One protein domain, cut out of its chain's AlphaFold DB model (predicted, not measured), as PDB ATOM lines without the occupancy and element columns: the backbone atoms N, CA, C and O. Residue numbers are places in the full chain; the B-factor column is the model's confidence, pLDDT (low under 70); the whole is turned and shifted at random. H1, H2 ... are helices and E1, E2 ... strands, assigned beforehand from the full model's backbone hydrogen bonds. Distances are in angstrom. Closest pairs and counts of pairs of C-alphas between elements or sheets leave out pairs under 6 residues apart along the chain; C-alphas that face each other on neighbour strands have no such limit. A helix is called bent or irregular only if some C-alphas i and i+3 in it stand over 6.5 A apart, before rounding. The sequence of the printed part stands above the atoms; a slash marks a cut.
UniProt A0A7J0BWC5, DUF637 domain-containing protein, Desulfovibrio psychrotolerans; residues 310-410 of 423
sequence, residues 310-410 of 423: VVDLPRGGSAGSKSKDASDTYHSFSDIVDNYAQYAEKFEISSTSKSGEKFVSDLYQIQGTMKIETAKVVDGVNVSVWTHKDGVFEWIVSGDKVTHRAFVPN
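What this domain is: This is residues 310 to 410 of the 423 residues of the protein "DUF637 domain-containing protein" of Desulfovibrio psychrotolerans (UniProt A0A7J0BWC5). A twisted sheet of four strands is drawn out into a long, bent ribbon: E2 and E3 make one long hairpin, with the shorter strands E1 and E4 beside only part of it, at opposite edges. Two short helices sit by the broader part of the sheet, H1 beside the edge strand E4 and H2 over a face at E2 and E3, while the turn between E2 and E3 makes one end of the longest axis and the turn between E1 and E2 makes the other. The printed part has 101 residues, with two named helices and four named strands in the order H1, H2, E1, E2, E3, E4; the sheet's order is E1, E2, E3, E4, antiparallel throughout, and the class is mixed, helices and strands. The whole is only just loose, close to compact, with a radius of gyration of the C-alphas of 15.7 A, and it is elongated, with spans of 53 by 32 by 22 A.

Where its parts are: The longest strand is E2, residues 358 to 378, which measures 48.8 A from its first C-alpha at (123.705, 126.212, 220.100) to its last at (105.532, 149.219, 181.067). E3, residues 381 to 398, measures 44.3 A. E2 bends by 80 degrees at residue 362 and E3 bends by 72 degrees at residue 390. E1, residues 345 to 352, measures 22.5 A, and E4, residues 401 to 409, measures 24.4 A and ends with C-alpha 409 at (119.557, 145.345, 199.185). H1, residues 317 to 324, measures 11.7 A and begins with C-alpha 317 at (124.633, 124.683, 202.989). H2, residues 335 to 343, measures 15.2 A and is only just irregular: C-alphas 339 and 342 are 6.7 A apart.

How they stand to each other: The four strands form a meander, each strand the antiparallel neighbour of the one before, and E1 and E2, E2 and E3, and E3 and E4 are hairpins. E2 and E3 stand at 174 degrees between their directions, and C-alphas that face each other run from 361 and 398, 4.6 A, to 378 and 381, 5.3 A; N 362 and O 397 are within hydrogen-bond range at 2.9 A, as are N 376 and O 383 at 2.8 A. On one side of E2 is the edge strand E1, with N 347 and O 363 within range at 2.8 A. The other edge strand, E4, stands at 140 degrees to E3, with N 394 and O 406 within range at 2.8 A. E1 and E4 are apart. H1 is on the sheet but at the sheet's level, with a height of 0.3 A; its closest C-alphas to E4 are those of Ala 319 and His 404, 4.4 A apart. H2 is on the sheet at a height of 8.6 A, only just over E2 and E3, with 3 of its 9 C-alphas falling on each, and slantwise to the strands at 47 degrees to E2 on the local plane. The closest C-alphas of H2 and E2 are those of Ala 341 and Tyr 364, 6.6 A apart. H1 and H2 are apart. In H1, 2 of 4 O i to N i+4 pairs are within hydrogen-bond range; in H2, 0 of 5 are, against 5 of 6 O i to N i+3 pairs.

The domain as a whole: The two C-alphas farthest apart are those of Glu 357 and Asp 379, 52.8 A. The printed part has no cut from residue 310 to residue 410, and its first and last C-alphas are 22.3 A apart. The link from H1 to H2, 10 residues, is short; the links H2 to E1, E1 to E2, E2 to E3 and E3 to E4 are tight. The mean pLDDT of the printed part is 76.4, and 34 residues are under 70, among them residues 332 to 344, 368 to 377 and 382 to 389.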
ATOM      1  N   VAL A 310     136.336 133.064 204.263       78.94
ATOM      2  CA  VAL A 310     135.326 133.136 203.189       78.94
ATOM      3  C   VAL A 310     135.869 132.683 201.825       78.94
ATOM      4  O   VAL A 310     135.107 132.147 201.026       78.94
ATOM      5  N   VAL A 311     137.163 132.884 201.571       72.31
ATOM      6  CA  VAL A 311     137.851 132.526 200.319       72.31
ATOM      7  C   VAL A 311     138.419 131.105 200.398       72.31
ATOM      8  O   VAL A 311     138.281 130.324 199.462       72.31
ATOM      9  N   ASP A 312     139.026 130.755 201.534       78.75
ATOM     10  CA  ASP A 312     139.800 129.521 201.705       78.75
ATOM     11  C   ASP A 312     138.930 128.288 202.008       78.75
ATOM     12  O   ASP A 312     139.327 127.158 201.710       78.75
ATOM     13  N   LEU A 313     137.763 128.468 202.640       84.75
ATOM     14  CA  LEU A 313     136.938 127.345 203.093       84.75
ATOM     15  C   LEU A 313     135.943 126.883 202.021       84.75
ATOM     16  O   LEU A 313     135.336 127.697 201.320       84.75
ATOM     17  N   PRO A 314     135.676 125.568 201.933       86.25
ATOM     18  CA  PRO A 314     134.684 125.051 201.006       86.25
ATOM     19  C   PRO A 314     133.280 125.574 201.333       86.25
ATOM     20  O   PRO A 314     132.873 125.714 202.492       86.25
ATOM     21  N   ARG A 315     132.488 125.801 200.282       83.69
ATOM     22  CA  ARG A 315     131.087 126.211 200.415       83.69
ATOM     23  C   ARG A 315     130.200 125.027 200.786       83.69
ATOM     24  O   ARG A 315     130.204 123.986 200.129       83.69
ATOM     25  N   GLY A 316     129.385 125.210 201.816       84.44
ATOM     26  CA  GLY A 316     128.368 124.272 202.276       84.44
ATOM     27  C   GLY A 316     127.007 124.945 202.447       84.44
ATOM     28  O   GLY A 316     126.870 126.162 202.348       84.44
ATOM     29  N   GLY A 317     125.967 124.151 202.710       84.12
ATOM     30  CA  GLY A 317     124.633 124.683 202.989       84.12
ATOM     31  C   GLY A 317     124.102 125.581 201.868       84.12
ATOM     32  O   GLY A 317     124.156 125.217 200.693       84.12
ATOM     33  N   SER A 318     123.589 126.758 202.241       81.19
ATOM     34  CA  SER A 318     122.983 127.697 201.289       81.19
ATOM     35  C   SER A 318     124.009 128.382 200.389       81.19
ATOM     36  O   SER A 318     123.725 128.572 199.211       81.19
ATOM     37  N   ALA A 319     125.213 128.667 200.896       77.19
ATOM     38  CA  ALA A 319     126.310 129.187 200.080       77.19
ATOM     39  C   ALA A 319     126.743 128.212 198.980       77.19
ATOM     40  O   ALA A 319     127.256 128.650 197.963       77.19
ATOM     41  N   GLY A 320     126.557 126.901 199.170       81.12
ATOM     42  CA  GLY A 320     126.878 125.904 198.149       81.12
ATOM     43  C   GLY A 320     125.757 125.687 197.128       81.12
ATOM     44  O   GLY A 320     126.029 125.558 195.935       81.12
ATOM     45  N   SER A 321     124.503 125.604 197.584       81.50
ATOM     46  CA  SER A 321     123.365 125.291 196.711       81.50
ATOM     47  C   SER A 321     122.809 126.513 195.986       81.50
ATOM     48  O   SER A 321     122.565 126.435 194.787       81.50
ATOM     49  N   LYS A 322     122.640 127.643 196.680       78.19
ATOM     50  CA  LYS A 322     122.021 128.844 196.106       78.19
ATOM     51  C   LYS A 322     122.964 129.659 195.236       78.19
ATOM     52  O   LYS A 322     122.512 130.290 194.295       78.19
ATOM     53  N   SER A 323     124.272 129.602 195.487       70.81
ATOM     54  CA  SER A 323     125.237 130.314 194.639       70.81
ATOM     55  C   SER A 323     125.297 129.766 193.210       70.81
ATOM     56  O   SER A 323     125.818 130.431 192.324       70.81
ATOM     57  N   LYS A 324     124.805 128.540 192.994       75.31
ATOM     58  CA  LYS A 324     124.758 127.873 191.686       75.31
ATOM     59  C   LYS A 324     123.443 128.112 190.947       75.31
ATOM     60  O   LYS A 324     123.342 127.767 189.773       75.31
ATOM     61  N   ASP A 325     122.440 128.658 191.626       73.88
ATOM     62  CA  ASP A 325     121.158 128.991 191.026       73.88
ATOM     63  C   ASP A 325     121.224 130.413 190.473       73.88
ATOM     64  O   ASP A 325     121.064 131.383 191.207       73.88
ATOM     65  N   ALA A 326     121.458 130.537 189.166       64.56
ATOM     66  CA  ALA A 326     121.546 131.832 188.493       64.56
ATOM     67  C   ALA A 326     120.250 132.668 188.586       64.56
ATOM     68  O   ALA A 326     120.283 133.866 188.314       64.56
ATOM     69  N   SER A 327     119.115 132.060 188.962       65.94
ATOM     70  CA  SER A 327     117.871 132.792 189.219       65.94
ATOM     71  C   SER A 327     117.843 133.458 190.602       65.94
ATOM     72  O   SER A 327     117.126 134.441 190.798       65.94
ATOM     73  N   ASP A 328     118.667 132.994 191.549       74.19
ATOM     74  CA  ASP A 328     118.829 133.591 192.877       74.19
ATOM     75  C   ASP A 328     119.941 134.647 192.858       74.19
ATOM     76  O   ASP A 328     121.004 134.499 193.466       74.19
ATOM     77  N   THR A 329     119.665 135.755 192.166       69.38
ATOM     78  CA  THR A 329     120.611 136.872 191.965       69.38
ATOM     79  C   THR A 329     121.167 137.473 193.262       69.38
ATOM     80  O   THR A 329     122.200 138.137 193.231       69.38
ATOM     81  N   TYR A 330     120.530 137.219 194.410       80.19
ATOM     82  CA  TYR A 330     121.011 137.640 195.727       80.19
ATOM     83  C   TYR A 330     122.100 136.732 196.300       80.19
ATOM     84  O   TYR A 330     122.880 137.189 197.126       80.19
ATOM     85  N   HIS A 331     122.177 135.469 195.885       83.12
ATOM     86  CA  HIS A 331     123.143 134.491 196.399       83.12
ATOM     87  C   HIS A 331     124.155 134.047 195.330       83.12
ATOM     88  O   HIS A 331     125.225 133.539 195.672       83.12
ATOM     89  N   SER A 332     123.844 134.255 194.048       66.94
ATOM     90  CA  SER A 332     124.653 133.854 192.891       66.94
ATOM     91  C   SER A 332     125.530 134.981 192.327       66.94
ATOM     92  O   SER A 332     125.818 135.007 191.129       66.94
ATOM     93  N   PHE A 333     125.927 135.952 193.156       63.88
ATOM     94  CA  PHE A 333     126.856 137.002 192.728       63.88
ATOM     95  C   PHE A 333     128.272 136.446 192.513       63.88
ATOM     96  O   PHE A 333     128.607 135.369 193.003       63.88
ATOM     97  N   SER A 334     129.110 137.168 191.762       61.00
ATOM     98  CA  SER A 334     130.444 136.688 191.368       61.00
ATOM     99  C   SER A 334     131.314 136.320 192.572       61.00
ATOM    100  O   SER A 334     131.320 137.009 193.596       61.00
ATOM    101  N   ASP A 335     132.078 135.241 192.448       56.38
ATOM    102  CA  ASP A 335     133.023 134.788 193.470       56.38
ATOM    103  C   ASP A 335     134.116 135.831 193.741       56.38
ATOM    104  O   ASP A 335     134.604 135.912 194.860       56.38
ATOM    105  N   ILE A 336     134.385 136.744 192.796       50.25
ATOM    106  CA  ILE A 336     135.320 137.862 193.003       50.25
ATOM    107  C   ILE A 336     134.947 138.750 194.196       50.25
ATOM    108  O   ILE A 336     135.814 139.344 194.830       50.25
ATOM    109  N   VAL A 337     133.658 138.818 194.538       54.88
ATOM    110  CA  VAL A 337     133.180 139.602 195.682       54.88
ATOM    111  C   VAL A 337     133.666 138.996 197.010       54.88
ATOM    112  O   VAL A 337     133.811 139.727 197.985       54.88
ATOM    113  N   ASP A 338     133.997 137.697 197.063       64.50
ATOM    114  CA  ASP A 338     134.556 137.064 198.274       64.50
ATOM    115  C   ASP A 338     135.917 137.619 198.663       64.50
ATOM    116  O   ASP A 338     136.234 137.676 199.851       64.50
ATOM    117  N   ASN A 339     136.695 138.088 197.688       54.81
ATOM    118  CA  ASN A 339     138.014 138.669 197.929       54.81
ATOM    119  C   ASN A 339     137.936 139.928 198.808       54.81
ATOM    120  O   ASN A 339     138.924 140.313 199.433       54.81
ATOM    121  N   TYR A 340     136.757 140.553 198.892       56.81
ATOM    122  CA  TYR A 340     136.503 141.730 199.720       56.81
ATOM    123  C   TYR A 340     136.059 141.385 201.145       56.81
ATOM    124  O   TYR A 340     135.981 142.279 201.986       56.81
ATOM    125  N   ALA A 341     135.819 140.108 201.462       69.69
ATOM    126  CA  ALA A 341     135.427 139.687 202.807       69.69
ATOM    127  C   ALA A 341     136.505 139.991 203.866       69.69
ATOM    128  O   ALA A 341     136.171 140.182 205.030       69.69
ATOM    129  N   GLN A 342     137.775 140.117 203.466       63.22
ATOM    130  CA  GLN A 342     138.864 140.562 204.346       63.22
ATOM    131  C   GLN A 342     138.706 142.009 204.851       63.22
ATOM    132  O   GLN A 342     139.285 142.370 205.873       63.22
ATOM    133  N   TYR A 343     137.923 142.834 204.148       56.22
ATOM    134  CA  TYR A 343     137.613 144.216 204.529       56.22
ATOM    135  C   TYR A 343     136.261 144.339 205.241       56.22
ATOM    136  O   TYR A 343     135.842 145.441 205.595       56.22
ATOM    137  N   ALA A 344     135.552 143.223 205.411       68.75
ATOM    138  CA  ALA A 344     134.251 143.195 206.048       68.75
ATOM    139  C   ALA A 344     134.374 143.326 207.569       68.75
ATOM    140  O   ALA A 344     135.314 142.826 208.190       68.75
ATOM    141  N   GLU A 345     133.375 143.948 208.187       79.62
ATOM    142  CA  GLU A 345     133.248 143.931 209.637       79.62
ATOM    143  C   GLU A 345     132.828 142.527 210.088       79.62
ATOM    144  O   GLU A 345     131.896 141.931 209.535       79.62
ATOM    145  N   LYS A 346     133.549 141.987 211.075       92.56
ATOM    146  CA  LYS A 346     133.322 140.654 211.629       92.56
ATOM    147  C   LYS A 346     132.475 140.741 212.896       92.56
ATOM    148  O   LYS A 346     132.814 141.463 213.829       92.56
ATOM    149  N   PHE A 347     131.443 139.910 212.966       95.00
ATOM    150  CA  PHE A 347     130.565 139.745 214.117       95.00
ATOM    151  C   PHE A 347     130.461 138.271 214.499       95.00
ATOM    152  O   PHE A 347     130.450 137.398 213.635       95.00
ATOM    153  N   GLU A 348     130.308 137.988 215.787       94.56
ATOM    154  CA  GLU A 348     129.936 136.652 216.250       94.56
ATOM    155  C   GLU A 348     128.414 136.550 216.341       94.56
ATOM    156  O   GLU A 348     127.755 137.350 217.007       94.56
ATOM    157  N   ILE A 349     127.843 135.537 215.691       90.38
ATOM    158  CA  ILE A 349     126.412 135.250 215.754       90.38
ATOM    159  C   ILE A 349     126.173 133.872 216.364       90.38
ATOM    160  O   ILE A 349     126.820 132.885 216.025       90.38
ATOM    161  N   SER A 350     125.205 133.787 217.274       87.19
ATOM    162  CA  SER A 350     124.771 132.520 217.866       87.19
ATOM    163  C   SER A 350     123.540 131.999 217.135       87.19
ATOM    164  O   SER A 350     122.518 132.680 217.063       87.19
ATOM    165  N   SER A 351     123.621 130.775 216.630       77.06
ATOM    166  CA  SER A 351     122.507 130.071 215.997       77.06
ATOM    167  C   SER A 351     122.136 128.828 216.795       77.06
ATOM    168  O   SER A 351     122.931 128.287 217.557       77.06
ATOM    169  N   THR A 352     120.888 128.388 216.652       78.56
ATOM    170  CA  THR A 352     120.406 127.139 217.251       78.56
ATOM    171  C   THR A 352     120.033 126.181 216.130       78.56
ATOM    172  O   THR A 352     119.283 126.543 215.224       78.56
ATOM    173  N   SER A 353     120.586 124.974 216.162       72.38
ATOM    174  CA  SER A 353     120.305 123.934 215.179       72.38
ATOM    175  C   SER A 353     118.863 123.434 215.316       72.38
ATOM    176  O   SER A 353     118.181 123.676 216.314       72.38
ATOM    177  N   LYS A 354     118.393 122.655 214.332       73.00
ATOM    178  CA  LYS A 354     117.079 121.992 214.418       73.00
ATOM    179  C   LYS A 354     116.974 121.020 215.604       73.00
ATOM    180  O   LYS A 354     115.865 120.747 216.044       73.00
ATOM    181  N   SER A 355     118.102 120.509 216.106       78.00
ATOM    182  CA  SER A 355     118.168 119.638 217.287       78.00
ATOM    183  C   SER A 355     118.282 120.409 218.610       78.00
ATOM    184  O   SER A 355     118.353 119.783 219.662       78.00
ATOM    185  N   GLY A 356     118.272 121.749 218.584       79.00
ATOM    186  CA  GLY A 356     118.350 122.591 219.782       79.00
ATOM    187  C   GLY A 356     119.774 122.894 220.259       79.00
ATOM    188  O   GLY A 356     119.948 123.557 221.279       79.00
ATOM    189  N   GLU A 357     120.793 122.441 219.530       80.88
ATOM    190  CA  GLU A 357     122.193 122.707 219.853       80.88
ATOM    191  C   GLU A 357     122.568 124.136 219.461       80.88
ATOM    192  O   GLU A 357     122.292 124.578 218.343       80.88
ATOM    193  N   LYS A 358     123.196 124.870 220.380       81.12
ATOM    194  CA  LYS A 358     123.705 126.212 220.100       81.12
ATOM    195  C   LYS A 358     125.097 126.115 219.502       81.12
ATOM    196  O   LYS A 358     125.963 125.464 220.073       81.12
ATOM    197  N   PHE A 359     125.315 126.824 218.407       83.50
ATOM    198  CA  PHE A 359     126.626 126.969 217.794       83.50
ATOM    199  C   PHE A 359     126.882 128.437 217.461       83.50
ATOM    200  O   PHE A 359     125.953 129.209 217.207       83.50
ATOM    201  N   VAL A 360     128.154 128.815 217.510       89.50
ATOM    202  CA  VAL A 360     128.626 130.160 217.179       89.50
ATOM    203  C   VAL A 360     129.188 130.125 215.764       89.50
ATOM    204  O   VAL A 360     129.865 129.171 215.383       89.50
ATOM    205  N   SER A 361     128.872 131.155 214.991       93.62
ATOM    206  CA  SER A 361     129.375 131.355 213.638       93.62
ATOM    207  C   SER A 361     129.914 132.771 213.496       93.62
ATOM    208  O   SER A 361     129.438 133.693 214.162       93.62
ATOM    209  N   ASP A 362     130.845 132.941 212.570       95.81
ATOM    210  CA  ASP A 362     131.365 134.245 212.186       95.81
ATOM    211  C   ASP A 362     130.513 134.817 211.053       95.81
ATOM    212  O   ASP A 362     130.319 134.169 210.022       95.81
ATOM    213  N   LEU A 363     129.999 136.029 211.244       95.31
ATOM    214  CA  LEU A 363     129.306 136.824 210.239       95.31
ATOM    215  C   LEU A 363     130.237 137.936 209.758       95.31
ATOM    216  O   LEU A 363     130.705 138.742 210.555       95.31
ATOM    217  N   TYR A 364     130.440 138.016 208.451       91.75
ATOM    218  CA  TYR A 364     131.188 139.083 207.800       91.75
ATOM    219  C   TYR A 364     130.219 139.958 207.013       91.75
ATOM    220  O   TYR A 364     129.435 139.420 206.228       91.75
ATOM    221  N   GLN A 365     130.255 141.277 207.217       87.62
ATOM    222  CA  GLN A 365     129.416 142.232 206.488       87.62
ATOM    223  C   GLN A 365     130.234 143.383 205.904       87.62
ATOM    224  O   GLN A 365     131.016 144.020 206.606       87.62
ATOM    225  N   ILE A 366     130.002 143.697 204.632       73.31
ATOM    226  CA  ILE A 366     130.566 144.884 203.984       73.31
ATOM    227  C   ILE A 366     129.499 145.597 203.163       73.31
ATOM    228  O   ILE A 366     128.645 144.972 202.532       73.31
ATOM    229  N   GLN A 367     129.538 146.925 203.185       75.12
ATOM    230  CA  GLN A 367     128.640 147.753 202.397       75.12
ATOM    231  C   GLN A 367     129.040 147.711 200.914       75.12
ATOM    232  O   GLN A 367     130.224 147.735 200.590       75.12
ATOM    233  N   GLY A 368     128.065 147.670 200.007       62.38
ATOM    234  CA  GLY A 368     128.340 147.685 198.572       62.38
ATOM    235  C   GLY A 368     127.087 147.830 197.719       62.38
ATOM    236  O   GLY A 368     125.975 147.940 198.236       62.38
ATOM    237  N   THR A 369     127.268 147.811 196.404       62.16
ATOM    238  CA  THR A 369     126.190 148.014 195.431       62.16
ATOM    239  C   THR A 369     126.149 146.838 194.468       62.16
ATOM    240  O   THR A 369     127.183 146.406 193.963       62.16
ATOM    241  N   MET A 370     124.954 146.321 194.184       64.62
ATOM    242  CA  MET A 370     124.764 145.224 193.236       64.62
ATOM    243  C   MET A 370     123.744 145.599 192.167       64.62
ATOM    244  O   MET A 370     122.722 146.236 192.438       64.62
ATOM    245  N   LYS A 371     124.021 145.189 190.930       61.56
ATOM    246  CA  LYS A 371     123.090 145.311 189.810       61.56
ATOM    247  C   LYS A 371     122.056 144.186 189.897       61.56
ATOM    248  O   LYS A 371     122.418 143.017 189.852       61.56
ATOM    249  N   ILE A 372     120.780 144.540 190.014       66.00
ATOM    250  CA  ILE A 372     119.662 143.601 190.164       66.00
ATOM    251  C   ILE A 372     118.649 143.824 189.045       66.00
ATOM    252  O   ILE A 372     118.243 144.957 188.763       66.00
ATOM    253  N   GLU A 373     118.219 142.729 188.427       65.38
ATOM    254  CA  GLU A 373     117.122 142.717 187.465       65.38
ATOM    255  C   GLU A 373     115.790 142.839 188.207       65.38
ATOM    256  O   GLU A 373     115.455 142.029 189.068       65.38
ATOM    257  N   THR A 374     115.024 143.881 187.905       65.12
ATOM    258  CA  THR A 374     113.674 144.062 188.436       65.12
ATOM    259  C   THR A 374     112.681 143.959 187.290       65.12
ATOM    260  O   THR A 374     112.766 144.710 186.317       65.12
ATOM    261  N   ALA A 375     111.717 143.048 187.415       66.25
ATOM    262  CA  ALA A 375     110.600 142.982 186.488       66.25
ATOM    263  C   ALA A 375     109.723 144.231 186.659       66.25
ATOM    264  O   ALA A 375     109.238 144.523 187.756       66.25
ATOM    265  N   LYS A 376     109.517 144.975 185.575       68.62
ATOM    266  CA  LYS A 376     108.652 146.152 185.537       68.62
ATOM    267  C   LYS A 376     107.645 146.002 184.408       68.62
ATOM    268  O   LYS A 376     108.012 145.672 183.289       68.62
ATOM    269  N   VAL A 377     106.376 146.284 184.687       69.06
ATOM    270  CA  VAL A 377     105.357 146.371 183.635       69.06
ATOM    271  C   VAL A 377     105.358 147.794 183.088       69.06
ATOM    272  O   VAL A 377     105.118 148.741 183.838       69.06
ATOM    273  N   VAL A 378     105.644 147.947 181.797       70.62
ATOM    274  CA  VAL A 378     105.532 149.219 181.067       70.62
ATOM    275  C   VAL A 378     104.520 148.999 179.949       70.62
ATOM    276  O   VAL A 378     104.708 148.112 179.123       70.62
ATOM    277  N   ASP A 379     103.408 149.735 179.980       80.19
ATOM    278  CA  ASP A 379     102.317 149.645 178.993       80.19
ATOM    279  C   ASP A 379     101.796 148.215 178.736       80.19
ATOM    280  O   ASP A 379     101.481 147.825 177.615       80.19
ATOM    281  N   GLY A 380     101.707 147.403 179.797       80.06
ATOM    282  CA  GLY A 380     101.232 146.015 179.722       80.06
ATOM    283  C   GLY A 380     102.282 144.995 179.262       80.06
ATOM    284  O   GLY A 380     101.982 143.803 179.220       80.06
ATOM    285  N   VAL A 381     103.512 145.428 178.975       70.31
ATOM    286  CA  VAL A 381     104.639 144.559 178.619       70.31
ATOM    287  C   VAL A 381     105.534 144.354 179.841       70.31
ATOM    288  O   VAL A 381     105.936 145.316 180.495       70.31
ATOM    289  N   ASN A 382     105.862 143.097 180.149       68.75
ATOM    290  CA  ASN A 382     106.890 142.777 181.138       68.75
ATOM    291  C   ASN A 382     108.261 143.129 180.559       68.75
ATOM    292  O   ASN A 382     108.698 142.529 179.580       68.75
ATOM    293  N   VAL A 383     108.932 144.093 181.178       61.78
ATOM    294  CA  VAL A 383     110.275 144.535 180.816       61.78
ATOM    295  C   VAL A 383     111.193 144.301 182.005       61.78
ATOM    296  O   VAL A 383     110.926 144.755 183.121       61.78
ATOM    297  N   SER A 384     112.296 143.609 181.765       54.66
ATOM    298  CA  SER A 384     113.383 143.504 182.725       54.66
ATOM    299  C   SER A 384     114.198 144.789 182.733       54.66
ATOM    300  O   SER A 384     114.772 145.180 181.716       54.66
ATOM    301  N   VAL A 385     114.258 145.457 183.884       55.53
ATOM    302  CA  VAL A 385     115.066 146.663 184.066       55.53
ATOM    303  C   VAL A 385     116.157 146.369 185.079       55.53
ATOM    304  O   VAL A 385     115.888 145.979 186.213       55.53
ATOM    305  N   TRP A 386     117.402 146.591 184.678       54.81
ATOM    306  CA  TRP A 386     118.537 146.488 185.581       54.81
ATOM    307  C   TRP A 386     118.660 147.755 186.419       54.81
ATOM    308  O   TRP A 386     118.758 148.856 185.878       54.81
ATOM    309  N   THR A 387     118.681 147.604 187.739       57.66
ATOM    310  CA  THR A 387     118.872 148.716 188.676       57.66
ATOM    311  C   THR A 387     120.038 148.424 189.606       57.66
ATOM    312  O   THR A 387     120.211 147.291 190.048       57.66
ATOM    313  N   HIS A 388     120.845 149.437 189.907       62.12
ATOM    314  CA  HIS A 388     121.846 149.342 190.963       62.12
ATOM    315  C   HIS A 388     121.147 149.556 192.306       62.12
ATOM    316  O   HIS A 388     120.364 150.498 192.461       62.12
ATOM    317  N   LYS A 389     121.384 148.659 193.258       64.31
ATOM    318  CA  LYS A 389     120.891 148.779 194.629       64.31
ATOM    319  C   LYS A 389     122.074 148.776 195.569       64.31
ATOM    320  O   LYS A 389     122.874 147.847 195.521       64.31
ATOM    321  N   ASP A 390     122.139 149.777 196.431       71.12
ATOM    322  CA  ASP A 390     123.051 149.772 197.569       71.12
ATOM    323  C   ASP A 390     122.550 148.773 198.608       71.12
ATOM    324  O   ASP A 390     121.349 148.514 198.699       71.12
ATOM    325  N   GLY A 391     123.451 148.189 199.383       80.25
ATOM    326  CA  GLY A 391     123.132 147.147 200.348       80.25
ATOM    327  C   GLY A 391     124.370 146.615 201.056       80.25
ATOM    328  O   GLY A 391     125.390 147.299 201.143       80.25
ATOM    329  N   VAL A 392     124.257 145.400 201.583       84.38
ATOM    330  CA  VAL A 392     125.335 144.700 202.294       84.38
ATOM    331  C   VAL A 392     125.590 143.357 201.648       84.38
ATOM    332  O   VAL A 392     124.646 142.620 201.379       84.38
ATOM    333  N   PHE A 393     126.857 143.015 201.461       83.56
ATOM    334  CA  PHE A 393     127.273 141.639 201.234       83.56
ATOM    335  C   PHE A 393     127.537 140.959 202.577       83.56
ATOM    336  O   PHE A 393     128.206 141.527 203.440       83.56
ATOM    337  N   GLU A 394     126.984 139.762 202.749       92.31
ATOM    338  CA  GLU A 394     127.056 138.973 203.974       92.31
ATOM    339  C   GLU A 394     127.643 137.591 203.700       92.31
ATOM    340  O   GLU A 394     127.246 136.916 202.745       92.31
ATOM    341  N   TRP A 395     128.507 137.126 204.601       93.69
ATOM    342  CA  TRP A 395     128.997 135.748 204.632       93.69
ATOM    343  C   TRP A 395     128.903 135.173 206.032       93.69
ATOM    344  O   TRP A 395     129.223 135.861 206.997       93.69
ATOM    345  N   ILE A 396     128.510 133.902 206.147       94.31
ATOM    346  CA  ILE A 396     128.541 133.187 207.429       94.31
ATOM    347  C   ILE A 396     129.481 132.001 207.322       94.31
ATOM    348  O   ILE A 396     129.221 131.050 206.576       94.31
ATOM    349  N   VAL A 397     130.532 132.036 208.130       94.25
ATOM    350  CA  VAL A 397     131.468 130.934 208.313       94.25
ATOM    351  C   VAL A 397     131.083 130.192 209.585       94.25
ATOM    352  O   VAL A 397     130.964 130.782 210.656       94.25
ATOM    353  N   SER A 398     130.836 128.891 209.462       90.94
ATOM    354  CA  SER A 398     130.463 128.036 210.588       90.94
ATOM    355  C   SER A 398     131.297 126.766 210.539       90.94
ATOM    356  O   SER A 398     131.215 126.003 209.574       90.94
ATOM    357  N   GLY A 399     132.127 126.561 211.564       87.62
ATOM    358  CA  GLY A 399     133.112 125.484 211.570       87.62
ATOM    359  C   GLY A 399     134.107 125.624 210.416       87.62
ATOM    360  O   GLY A 399     134.768 126.648 210.279       87.62
ATOM    361  N   ASP A 400     134.199 124.593 209.581       90.19
ATOM    362  CA  ASP A 400     135.143 124.473 208.466       90.19
ATOM    363  C   ASP A 400     134.551 124.891 207.106       90.19
ATOM    364  O   ASP A 400     135.086 124.521 206.060       90.19
ATOM    365  N   LYS A 401     133.416 125.610 207.089       91.88
ATOM    366  CA  LYS A 401     132.675 125.915 205.852       91.88
ATOM    367  C   LYS A 401     132.098 127.320 205.817       91.88
ATOM    368  O   LYS A 401     131.581 127.832 206.812       91.88
ATOM    369  N   VAL A 402     132.031 127.873 204.606       91.81
ATOM    370  CA  VAL A 402     131.141 128.999 204.294       91.81
ATOM    371  C   VAL A 402     129.737 128.440 204.097       91.81
ATOM    372  O   VAL A 402     129.488 127.671 203.173       91.81
ATOM    373  N   THR A 403     128.811 128.783 204.984       91.44
ATOM    374  CA  THR A 403     127.442 128.228 205.005       91.44
ATOM    375  C   THR A 403     126.399 129.162 204.398       91.44
ATOM    376  O   THR A 403     125.319 128.719 203.972       91.44
ATOM    377  N   HIS A 404     126.734 130.449 204.321       90.69
ATOM    378  CA  HIS A 404     125.882 131.503 203.794       90.69
ATOM    379  C   HIS A 404     126.696 132.555 203.044       90.69
ATOM    380  O   HIS A 404     127.822 132.862 203.433       90.69
ATOM    381  N   ARG A 405     126.085 133.083 201.985       88.88
ATOM    382  CA  ARG A 405     126.588 134.146 201.122       88.88
ATOM    383  C   ARG A 405     125.379 134.851 200.514       88.88
ATOM    384  O   ARG A 405     124.595 134.174 199.848       88.88
ATOM    385  N   ALA A 406     125.204 136.145 200.755       90.56
ATOM    386  CA  ALA A 406     124.069 136.897 200.218       90.56
ATOM    387  C   ALA A 406     124.371 138.391 200.046       90.56
ATOM    388  O   ALA A 406     125.088 138.984 200.846       90.56
ATOM    389  N   PHE A 407     123.777 139.007 199.027       85.50
ATOM    390  CA  PHE A 407     123.615 140.450 198.933       85.50
ATOM    391  C   PHE A 407     122.236 140.846 199.459       85.50
ATOM    392  O   PHE A 407     121.211 140.282 199.071       85.50
ATOM    393  N   VAL A 408     122.216 141.851 200.325       88.75
ATOM    394  CA  VAL A 408     121.051 142.314 201.069       88.75
ATOM    395  C   VAL A 408     120.753 143.766 200.664       88.75
ATOM    396  O   VAL A 408     121.367 144.692 201.205       88.75
ATOM    397  N   PRO A 409     119.833 144.005 199.707       81.75
ATOM    398  CA  PRO A 409     119.557 145.345 199.185       81.75
ATOM    399  C   PRO A 409     118.989 146.256 200.263       81.75
ATOM    400  O   PRO A 409     118.032 145.896 200.923       81.75
ATOM    401  N   ASN A 410     119.503 147.472 200.396       81.81
ATOM    402  CA  ASN A 410     119.195 148.435 201.458       81.81
ATOM    403  C   ASN A 410     119.521 147.938 202.882       81.81
ATOM    404  O   ASN A 410     119.111 148.569 203.857       81.81
TER     405      ASN A 410